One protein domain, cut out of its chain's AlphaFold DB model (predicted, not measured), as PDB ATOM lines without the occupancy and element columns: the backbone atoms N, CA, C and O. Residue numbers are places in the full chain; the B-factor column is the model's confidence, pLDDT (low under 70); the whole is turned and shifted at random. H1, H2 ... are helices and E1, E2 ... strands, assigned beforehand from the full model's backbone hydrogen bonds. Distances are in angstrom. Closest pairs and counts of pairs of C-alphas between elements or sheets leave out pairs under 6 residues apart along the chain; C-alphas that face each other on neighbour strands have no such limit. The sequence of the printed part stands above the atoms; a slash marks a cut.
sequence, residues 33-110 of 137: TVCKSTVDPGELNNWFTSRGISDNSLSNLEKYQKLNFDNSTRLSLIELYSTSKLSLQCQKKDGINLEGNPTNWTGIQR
ATOM      1  N   THR A  33     -10.285  21.864 -57.407       90.31
ATOM      2  CA  THR A  33     -10.760  20.546 -57.865       90.31
ATOM      3  C   THR A  33     -10.382  19.418 -56.927       90.31
ATOM      4  O   THR A  33     -11.202  18.547 -56.655       90.31
ATOM      5  N   VAL A  34      -9.152  19.429 -56.423       92.12
ATOM      6  CA  VAL A  34      -8.646  18.418 -55.496       92.12
ATOM      7  C   VAL A  34      -8.268  19.125 -54.214       92.12
ATOM      8  O   VAL A  34      -7.488  20.069 -54.234       92.12
ATOM      9  N   CYS A  35      -8.811  18.663 -53.098       91.69
ATOM     10  CA  CYS A  35      -8.389  19.080 -51.773       91.69
ATOM     11  C   CYS A  35      -8.283  17.823 -50.921       91.69
ATOM     12  O   CYS A  35      -9.290  17.181 -50.623       91.69
ATOM     13  N   LYS A  36      -7.055  17.434 -50.585       93.31
ATOM     14  CA  LYS A  36      -6.790  16.272 -49.736       93.31
ATOM     15  C   LYS A  36      -5.699  16.578 -48.727       93.31
ATOM     16  O   LYS A  36      -4.870  17.462 -48.934       93.31
ATOM     17  N   SER A  37      -5.701  15.816 -47.643       92.62
ATOM     18  CA  SER A  37      -4.731  15.926 -46.560       92.62
ATOM     19  C   SER A  37      -4.021  14.604 -46.330       92.62
ATOM     20  O   SER A  37      -4.661  13.552 -46.337       92.62
ATOM     21  N   THR A  38      -2.732  14.667 -46.028       93.56
ATOM     22  CA  THR A  38      -1.932  13.542 -45.543       93.56
ATOM     23  C   THR A  38      -1.219  13.936 -44.250       93.56
ATOM     24  O   THR A  38      -1.141  15.118 -43.909       93.56
ATOM     25  N   VAL A  39      -0.708  12.954 -43.503       94.62
ATOM     26  CA  VAL A  39       0.227  13.242 -42.405       94.62
ATOM     27  C   VAL A  39       1.474  13.886 -42.992       94.62
ATOM     28  O   VAL A  39       1.947  13.471 -44.053       94.62
ATOM     29  N   ASP A  40       1.993  14.903 -42.309       95.00
ATOM     30  CA  ASP A  40       3.229  15.549 -42.718       95.00
ATOM     31  C   ASP A  40       4.364  14.508 -42.847       95.00
ATOM     32  O   ASP A  40       4.590  13.728 -41.913       95.00
ATOM     33  N   PRO A  41       5.081  14.455 -43.989       92.25
ATOM     34  CA  PRO A  41       6.114  13.446 -44.214       92.25
ATOM     35  C   PRO A  41       7.205  13.424 -43.136       92.25
ATOM     36  O   PRO A  41       7.741  12.356 -42.838       92.25
ATOM     37  N   GLY A  42       7.520  14.577 -42.534       93.00
ATOM     38  CA  GLY A  42       8.500  14.673 -41.456       93.00
ATOM     39  C   GLY A  42       8.022  13.987 -40.177       93.00
ATOM     40  O   GLY A  42       8.760  13.190 -39.599       93.00
ATOM     41  N   GLU A  43       6.774  14.232 -39.771       95.50
ATOM     42  CA  GLU A  43       6.161  13.602 -38.589       95.50
ATOM     43  C   GLU A  43       6.095  12.075 -38.748       95.50
ATOM     44  O   GLU A  43       6.488  11.326 -37.849       95.50
ATOM     45  N   LEU A  44       5.682  11.597 -39.928       94.81
ATOM     46  CA  LEU A  44       5.620  10.165 -40.213       94.81
ATOM     47  C   LEU A  44       7.011   9.509 -40.193       94.81
ATOM     48  O   LEU A  44       7.180   8.426 -39.630       94.81
ATOM     49  N   ASN A  45       8.029  10.161 -40.764       94.56
ATOM     50  CA  ASN A  45       9.389   9.620 -40.763       94.56
ATOM     51  C   ASN A  45      10.008   9.587 -39.355       94.56
ATOM     52  O   ASN A  45      10.696   8.627 -38.996       94.56
ATOM     53  N   ASN A  46       9.730  10.604 -38.536       95.38
ATOM     54  CA  ASN A  46      10.143  10.638 -37.134       95.38
ATOM     55  C   ASN A  46       9.500   9.495 -36.343       95.38
ATOM     56  O   ASN A  46      10.175   8.825 -35.559       95.38
ATOM     57  N   TRP A  47       8.219   9.221 -36.595       96.12
ATOM     58  CA  TRP A  47       7.528   8.095 -35.982       96.12
ATOM     59  C   TRP A  47       8.165   6.754 -36.357       96.12
ATOM     60  O   TRP A  47       8.484   5.973 -35.460       96.12
ATOM     61  N   PHE A  48       8.459   6.512 -37.637       95.94
ATOM     62  CA  PHE A  48       9.189   5.308 -38.055       95.94
ATOM     63  C   PHE A  48      10.566   5.197 -37.389       95.94
ATOM     64  O   PHE A  48      10.928   4.134 -36.878       95.94
ATOM     65  N   THR A  49      11.303   6.307 -37.308       95.25
ATOM     66  CA  THR A  49      12.623   6.352 -36.662       95.25
ATOM     67  C   THR A  49      12.531   5.999 -35.177       95.25
ATOM     68  O   THR A  49      13.347   5.221 -34.683       95.25
ATOM     69  N   SER A  50      11.495   6.469 -34.471       94.44
ATOM     70  CA  SER A  50      11.241   6.110 -33.065       94.44
ATOM     71  C   SER A  50      11.003   4.608 -32.850       94.44
ATOM     72  O   SER A  50      11.137   4.107 -31.735       94.44
ATOM     73  N   ARG A  51      10.676   3.876 -33.924       92.62
ATOM     74  CA  ARG A  51      10.474   2.421 -33.944       92.62
ATOM     75  C   ARG A  51      11.658   1.652 -34.524       92.62
ATOM     76  O   ARG A  51      11.529   0.468 -34.813       92.62
ATOM     77  N   GLY A  52      12.806   2.311 -34.678       93.50
ATOM     78  CA  GLY A  52      14.030   1.700 -35.192       93.50
ATOM     79  C   GLY A  52      14.073   1.561 -36.715       93.50
ATOM     80  O   GLY A  52      14.933   0.849 -37.228       93.50
ATOM     81  N   ILE A  53      13.177   2.231 -37.448       93.75
ATOM     82  CA  ILE A  53      13.138   2.222 -38.915       93.75
ATOM     83  C   ILE A  53      13.559   3.605 -39.424       93.75
ATOM     84  O   ILE A  53      12.726   4.468 -39.683       93.75
ATOM     85  N   SER A  54      14.867   3.828 -39.548       91.56
ATOM     86  CA  SER A  54      15.452   5.117 -39.963       91.56
ATOM     87  C   SER A  54      15.962   5.139 -41.408       91.56
ATOM     88  O   SER A  54      16.574   6.114 -41.840       91.56
ATOM     89  N   ASP A  55      15.777   4.050 -42.153       90.88
ATOM     90  CA  ASP A  55      16.262   3.938 -43.525       90.88
ATOM     91  C   ASP A  55      15.391   4.773 -44.475       90.88
ATOM     92  O   ASP A  55      14.253   4.419 -44.796       90.88
ATOM     93  N   ASN A  56      15.936   5.907 -44.913       85.75
ATOM     94  CA  ASN A  56      15.265   6.838 -45.817       85.75
ATOM     95  C   ASN A  56      15.204   6.343 -47.270       85.75
ATOM     96  O   ASN A  56      14.504   6.962 -48.066       85.75
ATOM     97  N   SER A  57      15.913   5.264 -47.623       89.56
ATOM     98  CA  SER A  57      15.837   4.675 -48.967       89.56
ATOM     99  C   SER A  57      14.572   3.841 -49.182       89.56
ATOM    100  O   SER A  57      14.166   3.626 -50.321       89.56
ATOM    101  N   LEU A  58      13.927   3.413 -48.092       89.56
ATOM    102  CA  LEU A  58      12.703   2.620 -48.131       89.56
ATOM    103  C   LEU A  58      11.484   3.493 -48.428       89.56
ATOM    104  O   LEU A  58      11.302   4.567 -47.842       89.56
ATOM    105  N   SER A  59      10.588   2.964 -49.252       88.94
ATOM    106  CA  SER A  59       9.235   3.487 -49.409       88.94
ATOM    107  C   SER A  59       8.445   3.391 -48.098       88.94
ATOM    108  O   SER A  59       8.727   2.568 -47.222       88.94
ATOM    109  N   ASN A  60       7.397   4.208 -47.963       87.88
ATOM    110  CA  ASN A  60       6.510   4.134 -46.798       87.88
ATOM    111  C   ASN A  60       5.884   2.739 -46.647       87.88
ATOM    112  O   ASN A  60       5.755   2.260 -45.523       87.88
ATOM    113  N   LEU A  61       5.564   2.062 -47.757       86.38
ATOM    114  CA  LEU A  61       5.067   0.686 -47.749       86.38
ATOM    115  C   LEU A  61       6.059  -0.284 -47.113       86.38
ATOM    116  O   LEU A  61       5.699  -1.010 -46.188       86.38
ATOM    117  N   GLU A  62       7.314  -0.256 -47.550       89.19
ATOM    118  CA  GLU A  62       8.359  -1.119 -46.993       89.19
ATOM    119  C   GLU A  62       8.613  -0.816 -45.513       89.19
ATOM    120  O   GLU A  62       8.821  -1.732 -44.716       89.19
ATOM    121  N   LYS A  63       8.552   0.462 -45.114       91.06
ATOM    122  CA  LYS A  63       8.654   0.854 -43.700       91.06
ATOM    123  C   LYS A  63       7.501   0.281 -42.877       91.06
ATOM    124  O   LYS A  63       7.746  -0.277 -41.812       91.06
ATOM    125  N   TYR A  64       6.268   0.355 -43.375       89.62
ATOM    126  CA  TYR A  64       5.109  -0.238 -42.711       89.62
ATOM    127  C   TYR A  64       5.214  -1.764 -42.598       89.62
ATOM    128  O   TYR A  64       4.937  -2.310 -41.535       89.62
ATOM    129  N   GLN A  65       5.671  -2.451 -43.649       88.31
ATOM    130  CA  GLN A  65       5.843  -3.911 -43.657       88.31
ATOM    131  C   GLN A  65       6.912  -4.408 -42.672       88.31
ATOM    132  O   GLN A  65       6.824  -5.535 -42.191       88.31
ATOM    133  N   LYS A  66       7.915  -3.581 -42.352       90.62
ATOM    134  CA  LYS A  66       8.960  -3.905 -41.365       90.62
ATOM    135  C   LYS A  66       8.505  -3.754 -39.910       90.62
ATOM    136  O   LYS A  66       9.239  -4.158 -39.008       90.62
ATOM    137  N   LEU A  67       7.335  -3.172 -39.653       89.31
ATOM    138  CA  LEU A  67       6.821  -3.010 -38.295       89.31
ATOM    139  C   LEU A  67       6.288  -4.326 -37.736       89.31
ATOM    140  O   LEU A  67       5.545  -5.053 -38.392       89.31
ATOM    141  N   ASN A  68       6.558  -4.560 -36.455       88.69
ATOM    142  CA  ASN A  68       5.786  -5.523 -35.687       88.69
ATOM    143  C   ASN A  68       4.461  -4.871 -35.252       88.69
ATOM    144  O   ASN A  68       4.451  -4.003 -34.378       88.69
ATOM    145  N   PHE A  69       3.349  -5.259 -35.880       85.50
ATOM    146  CA  PHE A  69       2.023  -4.712 -35.581       85.50
ATOM    147  C   PHE A  69       1.427  -5.325 -34.309       85.50
ATOM    148  O   PHE A  69       0.592  -6.227 -34.343       85.50
ATOM    149  N   ASP A  70       1.841  -4.790 -33.166       89.56
ATOM    150  CA  ASP A  70       1.243  -5.060 -31.862       89.56
ATOM    151  C   ASP A  70       0.252  -3.953 -31.445       89.56
ATOM    152  O   ASP A  70       0.069  -2.933 -32.119       89.56
ATOM    153  N   ASN A  71      -0.419  -4.141 -30.303       90.94
ATOM    154  CA  ASN A  71      -1.379  -3.151 -29.816       90.94
ATOM    155  C   ASN A  71      -0.705  -1.806 -29.474       90.94
ATOM    156  O   ASN A  71      -1.324  -0.764 -29.667       90.94
ATOM    157  N   SER A  72       0.557  -1.810 -29.029       92.25
ATOM    158  CA  SER A  72       1.325  -0.586 -28.751       92.25
ATOM    159  C   SER A  72       1.596   0.219 -30.026       92.25
ATOM    160  O   SER A  72       1.376   1.430 -30.083       92.25
ATOM    161  N   THR A  73       2.012  -0.454 -31.098       91.06
ATOM    162  CA  THR A  73       2.217   0.137 -32.424       91.06
ATOM    163  C   THR A  73       0.921   0.666 -32.996       91.06
ATOM    164  O   THR A  73       0.889   1.807 -33.448       91.06
ATOM    165  N   ARG A  74      -0.168  -0.099 -32.886       89.94
ATOM    166  CA  ARG A  74      -1.496   0.350 -33.307       89.94
ATOM    167  C   ARG A  74      -1.934   1.622 -32.576       89.94
ATOM    168  O   ARG A  74      -2.364   2.566 -33.228       89.94
ATOM    169  N   LEU A  75      -1.827   1.658 -31.246       93.56
ATOM    170  CA  LEU A  75      -2.230   2.821 -30.445       93.56
ATOM    171  C   LEU A  75      -1.377   4.052 -30.755       93.56
ATOM    172  O   LEU A  75      -1.916   5.135 -30.957       93.56
ATOM    173  N   SER A  76      -0.064   3.876 -30.874       95.44
ATOM    174  CA  SER A  76       0.843   4.963 -31.245       95.44
ATOM    175  C   SER A  76       0.613   5.466 -32.670       95.44
ATOM    176  O   SER A  76       0.738   6.659 -32.919       95.44
ATOM    177  N   LEU A  77       0.244   4.589 -33.609       93.50
ATOM    178  CA  LEU A  77      -0.118   4.995 -34.966       93.50
ATOM    179  C   LEU A  77      -1.423   5.806 -34.966       93.50
ATOM    180  O   LEU A  77      -1.508   6.835 -35.630       93.50
ATOM    181  N   ILE A  78      -2.423   5.392 -34.180       92.38
ATOM    182  CA  ILE A  78      -3.654   6.172 -33.977       92.38
ATOM    183  C   ILE A  78      -3.323   7.557 -33.405       92.38
ATOM    184  O   ILE A  78      -3.856   8.562 -33.880       92.38
ATOM    185  N   GLU A  79      -2.435   7.627 -32.416       94.06
ATOM    186  CA  GLU A  79      -1.986   8.887 -31.819       94.06
ATOM    187  C   GLU A  79      -1.260   9.776 -32.836       94.06
ATOM    188  O   GLU A  79      -1.586  10.961 -32.947       94.06
ATOM    189  N   LEU A  80      -0.359   9.201 -33.641       95.00
ATOM    190  CA  LEU A  80       0.314   9.893 -34.739       95.00
ATOM    191  C   LEU A  80      -0.715  10.527 -35.675       95.00
ATOM    192  O   LEU A  80      -0.715  11.743 -35.867       95.00
ATOM    193  N   TYR A  81      -1.638   9.726 -36.210       92.44
ATOM    194  CA  TYR A  81      -2.669  10.210 -37.124       92.44
ATOM    195  C   TYR A  81      -3.645  11.187 -36.473       92.44
ATOM    196  O   TYR A  81      -4.321  11.899 -37.206       92.44
ATOM    197  N   SER A  82      -3.742  11.247 -35.144       90.75
ATOM    198  CA  SER A  82      -4.646  12.158 -34.427       90.75
ATOM    199  C   SER A  82      -3.999  13.497 -34.074       90.75
ATOM    200  O   SER A  82      -4.702  14.503 -33.966       90.75
ATOM    201  N   THR A  83      -2.677  13.526 -33.898       91.12
ATOM    202  CA  THR A  83      -1.952  14.685 -33.350       91.12
ATOM    203  C   THR A  83      -1.001  15.352 -34.341       91.12
ATOM    204  O   THR A  83      -0.705  16.535 -34.175       91.12
ATOM    205  N   SER A  84      -0.565  14.634 -35.381       95.44
ATOM    206  CA  SER A  84       0.410  15.144 -36.348       95.44
ATOM    207  C   SER A  84      -0.104  16.341 -37.135       95.44
ATOM    208  O   SER A  84      -1.300  16.483 -37.414       95.44
ATOM    209  N   LYS A  85       0.851  17.165 -37.566       96.00
ATOM    210  CA  LYS A  85       0.629  18.163 -38.608       96.00
ATOM    211  C   LYS A  85       0.290  17.482 -39.931       96.00
ATOM    212  O   LYS A  85       0.595  16.307 -40.153       96.00
ATOM    213  N   LEU A  86      -0.349  18.244 -40.804       95.00
ATOM    214  CA  LEU A  86      -0.838  17.793 -42.093       95.00
ATOM    215  C   LEU A  86      -0.056  18.445 -43.230       95.00
ATOM    216  O   LEU A  86       0.312  19.618 -43.162       95.00
ATOM    217  N   SER A  87       0.120  17.684 -44.303       94.88
ATOM    218  CA  SER A  87       0.440  18.217 -45.620       94.88
ATOM    219  C   SER A  87      -0.839  18.233 -46.453       94.88
ATOM    220  O   SER A  87      -1.556  17.233 -46.529       94.88
ATOM    221  N   LEU A  88      -1.171  19.387 -47.024       92.81
ATOM    222  CA  LEU A  88      -2.365  19.583 -47.836       92.81
ATOM    223  C   LEU A  88      -1.983  19.642 -49.315       92.81
ATOM    224  O   LEU A  88      -1.033  20.310 -49.711       92.81
ATOM    225  N   GLN A  89      -2.771  18.970 -50.146       92.00
ATOM    226  CA  GLN A  89      -2.716  19.094 -51.596       92.00
ATOM    227  C   GLN A  89      -4.039  19.687 -52.067       92.00
ATOM    228  O   GLN A  89      -5.043  18.982 -52.191       92.00
ATOM    229  N   CYS A  90      -4.015  20.997 -52.298       91.44
ATOM    230  CA  CYS A  90      -5.140  21.774 -52.796       91.44
ATOM    231  C   CYS A  90      -4.811  22.239 -54.213       91.44
ATOM    232  O   CYS A  90      -3.991  23.139 -54.364       91.44
ATOM    233  N   GLN A  91      -5.415  21.637 -55.234       93.06
ATOM    234  CA  GLN A  91      -5.108  21.896 -56.640       93.06
ATOM    235  C   GLN A  91      -6.262  22.561 -57.376       93.06
ATOM    236  O   GLN A  91      -7.438  22.354 -57.058       93.06
ATOM    237  N   LYS A  92      -5.891  23.336 -58.394       92.81
ATOM    238  CA  LYS A  92      -6.806  23.875 -59.389       92.81
ATOM    239  C   LYS A  92      -7.105  22.848 -60.485       92.81
ATOM    240  O   LYS A  92      -6.510  21.769 -60.545       92.81
ATOM    241  N   LYS A  93      -8.000  23.207 -61.409       88.38
ATOM    242  CA  LYS A  93      -8.340  22.410 -62.609       88.38
ATOM    243  C   LYS A  93      -7.139  22.023 -63.476       88.38
ATOM    244  O   LYS A  93      -7.178  20.970 -64.100       88.38
ATOM    245  N   ASP A  94      -6.100  22.849 -63.513       90.00
ATOM    246  CA  ASP A  94      -4.860  22.604 -64.262       90.00
ATOM    247  C   ASP A  94      -3.874  21.663 -63.535       90.00
ATOM    248  O   ASP A  94      -2.822  21.334 -64.081       90.00
ATOM    249  N   GLY A  95      -4.203  21.209 -62.320       88.56
ATOM    250  CA  GLY A  95      -3.346  20.358 -61.492       88.56
ATOM    251  C   GLY A  95      -2.291  21.119 -60.684       88.56
ATOM    252  O   GLY A  95      -1.534  20.498 -59.935       88.56
ATOM    253  N   ILE A  96      -2.241  22.449 -60.780       90.31
ATOM    254  CA  ILE A  96      -1.308  23.278 -60.018       90.31
ATOM    255  C   ILE A  96      -1.881  23.520 -58.621       90.31
ATOM    256  O   ILE A  96      -3.079  23.763 -58.453       90.31
ATOM    257  N   ASN A  97      -1.027  23.446 -57.598       88.44
ATOM    258  CA  ASN A  97      -1.436  23.766 -56.234       88.44
ATOM    259  C   ASN A  97      -1.875  25.235 -56.119       88.44
ATOM    260  O   ASN A  97      -1.334  26.122 -56.776       88.44
ATOM    261  N   LEU A  98      -2.848  25.503 -55.253       90.56
ATOM    262  CA  LEU A  98      -3.249  26.859 -54.905       90.56
ATOM    263  C   LEU A  98      -2.060  27.617 -54.314       90.56
ATOM    264  O   LEU A  98      -1.337  27.104 -53.465       90.56
ATOM    265  N   GLU A  99      -1.871  28.855 -54.743       88.25
ATOM    266  CA  GLU A  99      -0.795  29.709 -54.250       88.25
ATOM    267  C   GLU A  99      -1.237  30.505 -53.013       88.25
ATOM    268  O   GLU A  99      -2.421  30.564 -52.674       88.25
ATOM    269  N   GLY A 100      -0.278  31.140 -52.337       83.12
ATOM    270  CA  GLY A 100      -0.554  32.105 -51.268       83.12
ATOM    271  C   GLY A 100      -0.557  31.542 -49.846       83.12
ATOM    272  O   GLY A 100      -0.703  32.313 -48.900       83.12
ATOM    273  N   ASN A 101      -0.342  30.235 -49.655       85.19
ATOM    274  CA  ASN A 101      -0.106  29.691 -48.319       85.19
ATOM    275  C   ASN A 101       1.377  29.878 -47.907       85.19
ATOM    276  O   ASN A 101       2.257  29.397 -48.626       85.19
ATOM    277  N   PRO A 102       1.681  30.504 -46.750       85.88
ATOM    278  CA  PRO A 102       3.057  30.783 -46.322       85.88
ATOM    279  C   PRO A 102       3.948  29.550 -46.143       85.88
ATOM    280  O   PRO A 102       5.166  29.658 -46.248       85.88
ATOM    281  N   THR A 103       3.364  28.383 -45.856       85.38
ATOM    282  CA  THR A 103       4.104  27.130 -45.639       85.38
ATOM    283  C   THR A 103       4.058  26.209 -46.854       85.38
ATOM    284  O   THR A 103       4.401  25.030 -46.753       85.38
ATOM    285  N   ASN A 104       3.602  26.717 -48.006       88.56
ATOM    286  CA  ASN A 104       3.353  25.918 -49.202       88.56
ATOM    287  C   ASN A 104       2.507  24.667 -48.895       88.56
ATOM    288  O   ASN A 104       2.792  23.578 -49.384       88.56
ATOM    289  N   TRP A 105       1.503  24.824 -48.023       90.50
ATOM    290  CA  TRP A 105       0.581  23.757 -47.615       90.50
ATOM    291  C   TRP A 105       1.204  22.602 -46.816       90.50
ATOM    292  O   TRP A 105       0.552  21.582 -46.610       90.50
ATOM    293  N   THR A 106       2.420  22.768 -46.298       93.00
ATOM    294  CA  THR A 106       3.091  21.780 -45.435       93.00
ATOM    295  C   THR A 106       3.048  22.183 -43.963       93.00
ATOM    296  O   THR A 106       2.847  23.360 -43.643       93.00
ATOM    297  N   GLY A 107       3.198  21.221 -43.045       93.12
ATOM    298  CA  GLY A 107       3.226  21.493 -41.605       93.12
ATOM    299  C   GLY A 107       1.963  22.169 -41.047       93.12
ATOM    300  O   GLY A 107       2.035  22.861 -40.028       93.12
ATOM    301  N   ILE A 108       0.814  21.999 -41.704       93.38
ATOM    302  CA  ILE A 108      -0.448  22.643 -41.338       93.38
ATOM    303  C   ILE A 108      -0.983  22.014 -40.052       93.38
ATOM    304  O   ILE A 108      -1.044  20.794 -39.910       93.38
ATOM    305  N   GLN A 109      -1.383  22.845 -39.091       91.69
ATOM    306  CA  GLN A 109      -1.980  22.354 -37.850       91.69
ATOM    307  C   GLN A 109      -3.305  21.651 -38.141       91.69
ATOM    308  O   GLN A 109      -4.128  22.145 -38.913       91.69
ATOM    309  N   ARG A 110      -3.528  20.504 -37.496       88.50
ATOM    310  CA  ARG A 110      -4.782  19.769 -37.644       88.50
ATOM    311  C   ARG A 110      -5.952  20.636 -37.153       88.50
ATOM    312  O   ARG A 110      -5.884  21.140 -36.027       88.50
TER     313      ARG A 110
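This is residues 33 to 110 of the 137 residues of the protein "Cu2_monoox_C domain-containing protein" of Halicephalobus sp. NKZ332 (UniProt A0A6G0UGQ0). A two-stranded antiparallel ribbon, E1 and E2, makes one end of an elongated model, and three helices, H1, H2 and H3, form a loose triangle at the other end. H1 leads away from the ribbon and H3 runs back towards it, while residues 93 to 110, with no named element, fold back past E2. The printed part has 78 residues, with three named helices and two named strands in the order E1, H1, H2, H3, E2, and its class is mixed, helices and strands. It is loose, with a radius of gyration of the C-alphas of 14.7 A and spans of 41 by 25 by 20 A.

E1, residues 33 to 39, begins at C-alpha 33 (-10.760, 20.546, -57.865) and is 20.3 A long. H1 spans residues 41 to 50, 14.3 A, and H2 spans residues 60 to 65. H3, residues 71 to 83, is 18.2 A long and begins at C-alpha 71 (-1.379, -3.151, -29.816). E2, residues 86 to 92, is 19.3 A long and ends at C-alpha 92 (-6.806, 23.875, -59.389).

E1 and E2 are antiparallel neighbours at 167 degrees, with N 36 and O 89 at 3.0 A and N 91 and O 34 at 2.8 A, within hydrogen-bond range. H1 and H3 only just touch, with 3 pairs of C-alphas within 8 A, H3 with residue 80 alone; the closest C-alphas are those of Trp 47 and Leu 80, 7.5 A. They run opposite ways at a shallow tilt of 27 degrees. H1 and H2 are close but not clearly touching, the closest C-alphas being those of Phe 48 and Lys 63, 7.2 A. H2 and H3 are apart. In H1, H2 and H3 every O i to N i+4 pair is within hydrogen-bond range.

The two C-alphas farthest apart, those of Asn 71 and Asp 94, are 43.2 A apart. The printed part has no cut and no long link. The mean pLDDT of the printed part is 91.4, and no printed residue is under 70.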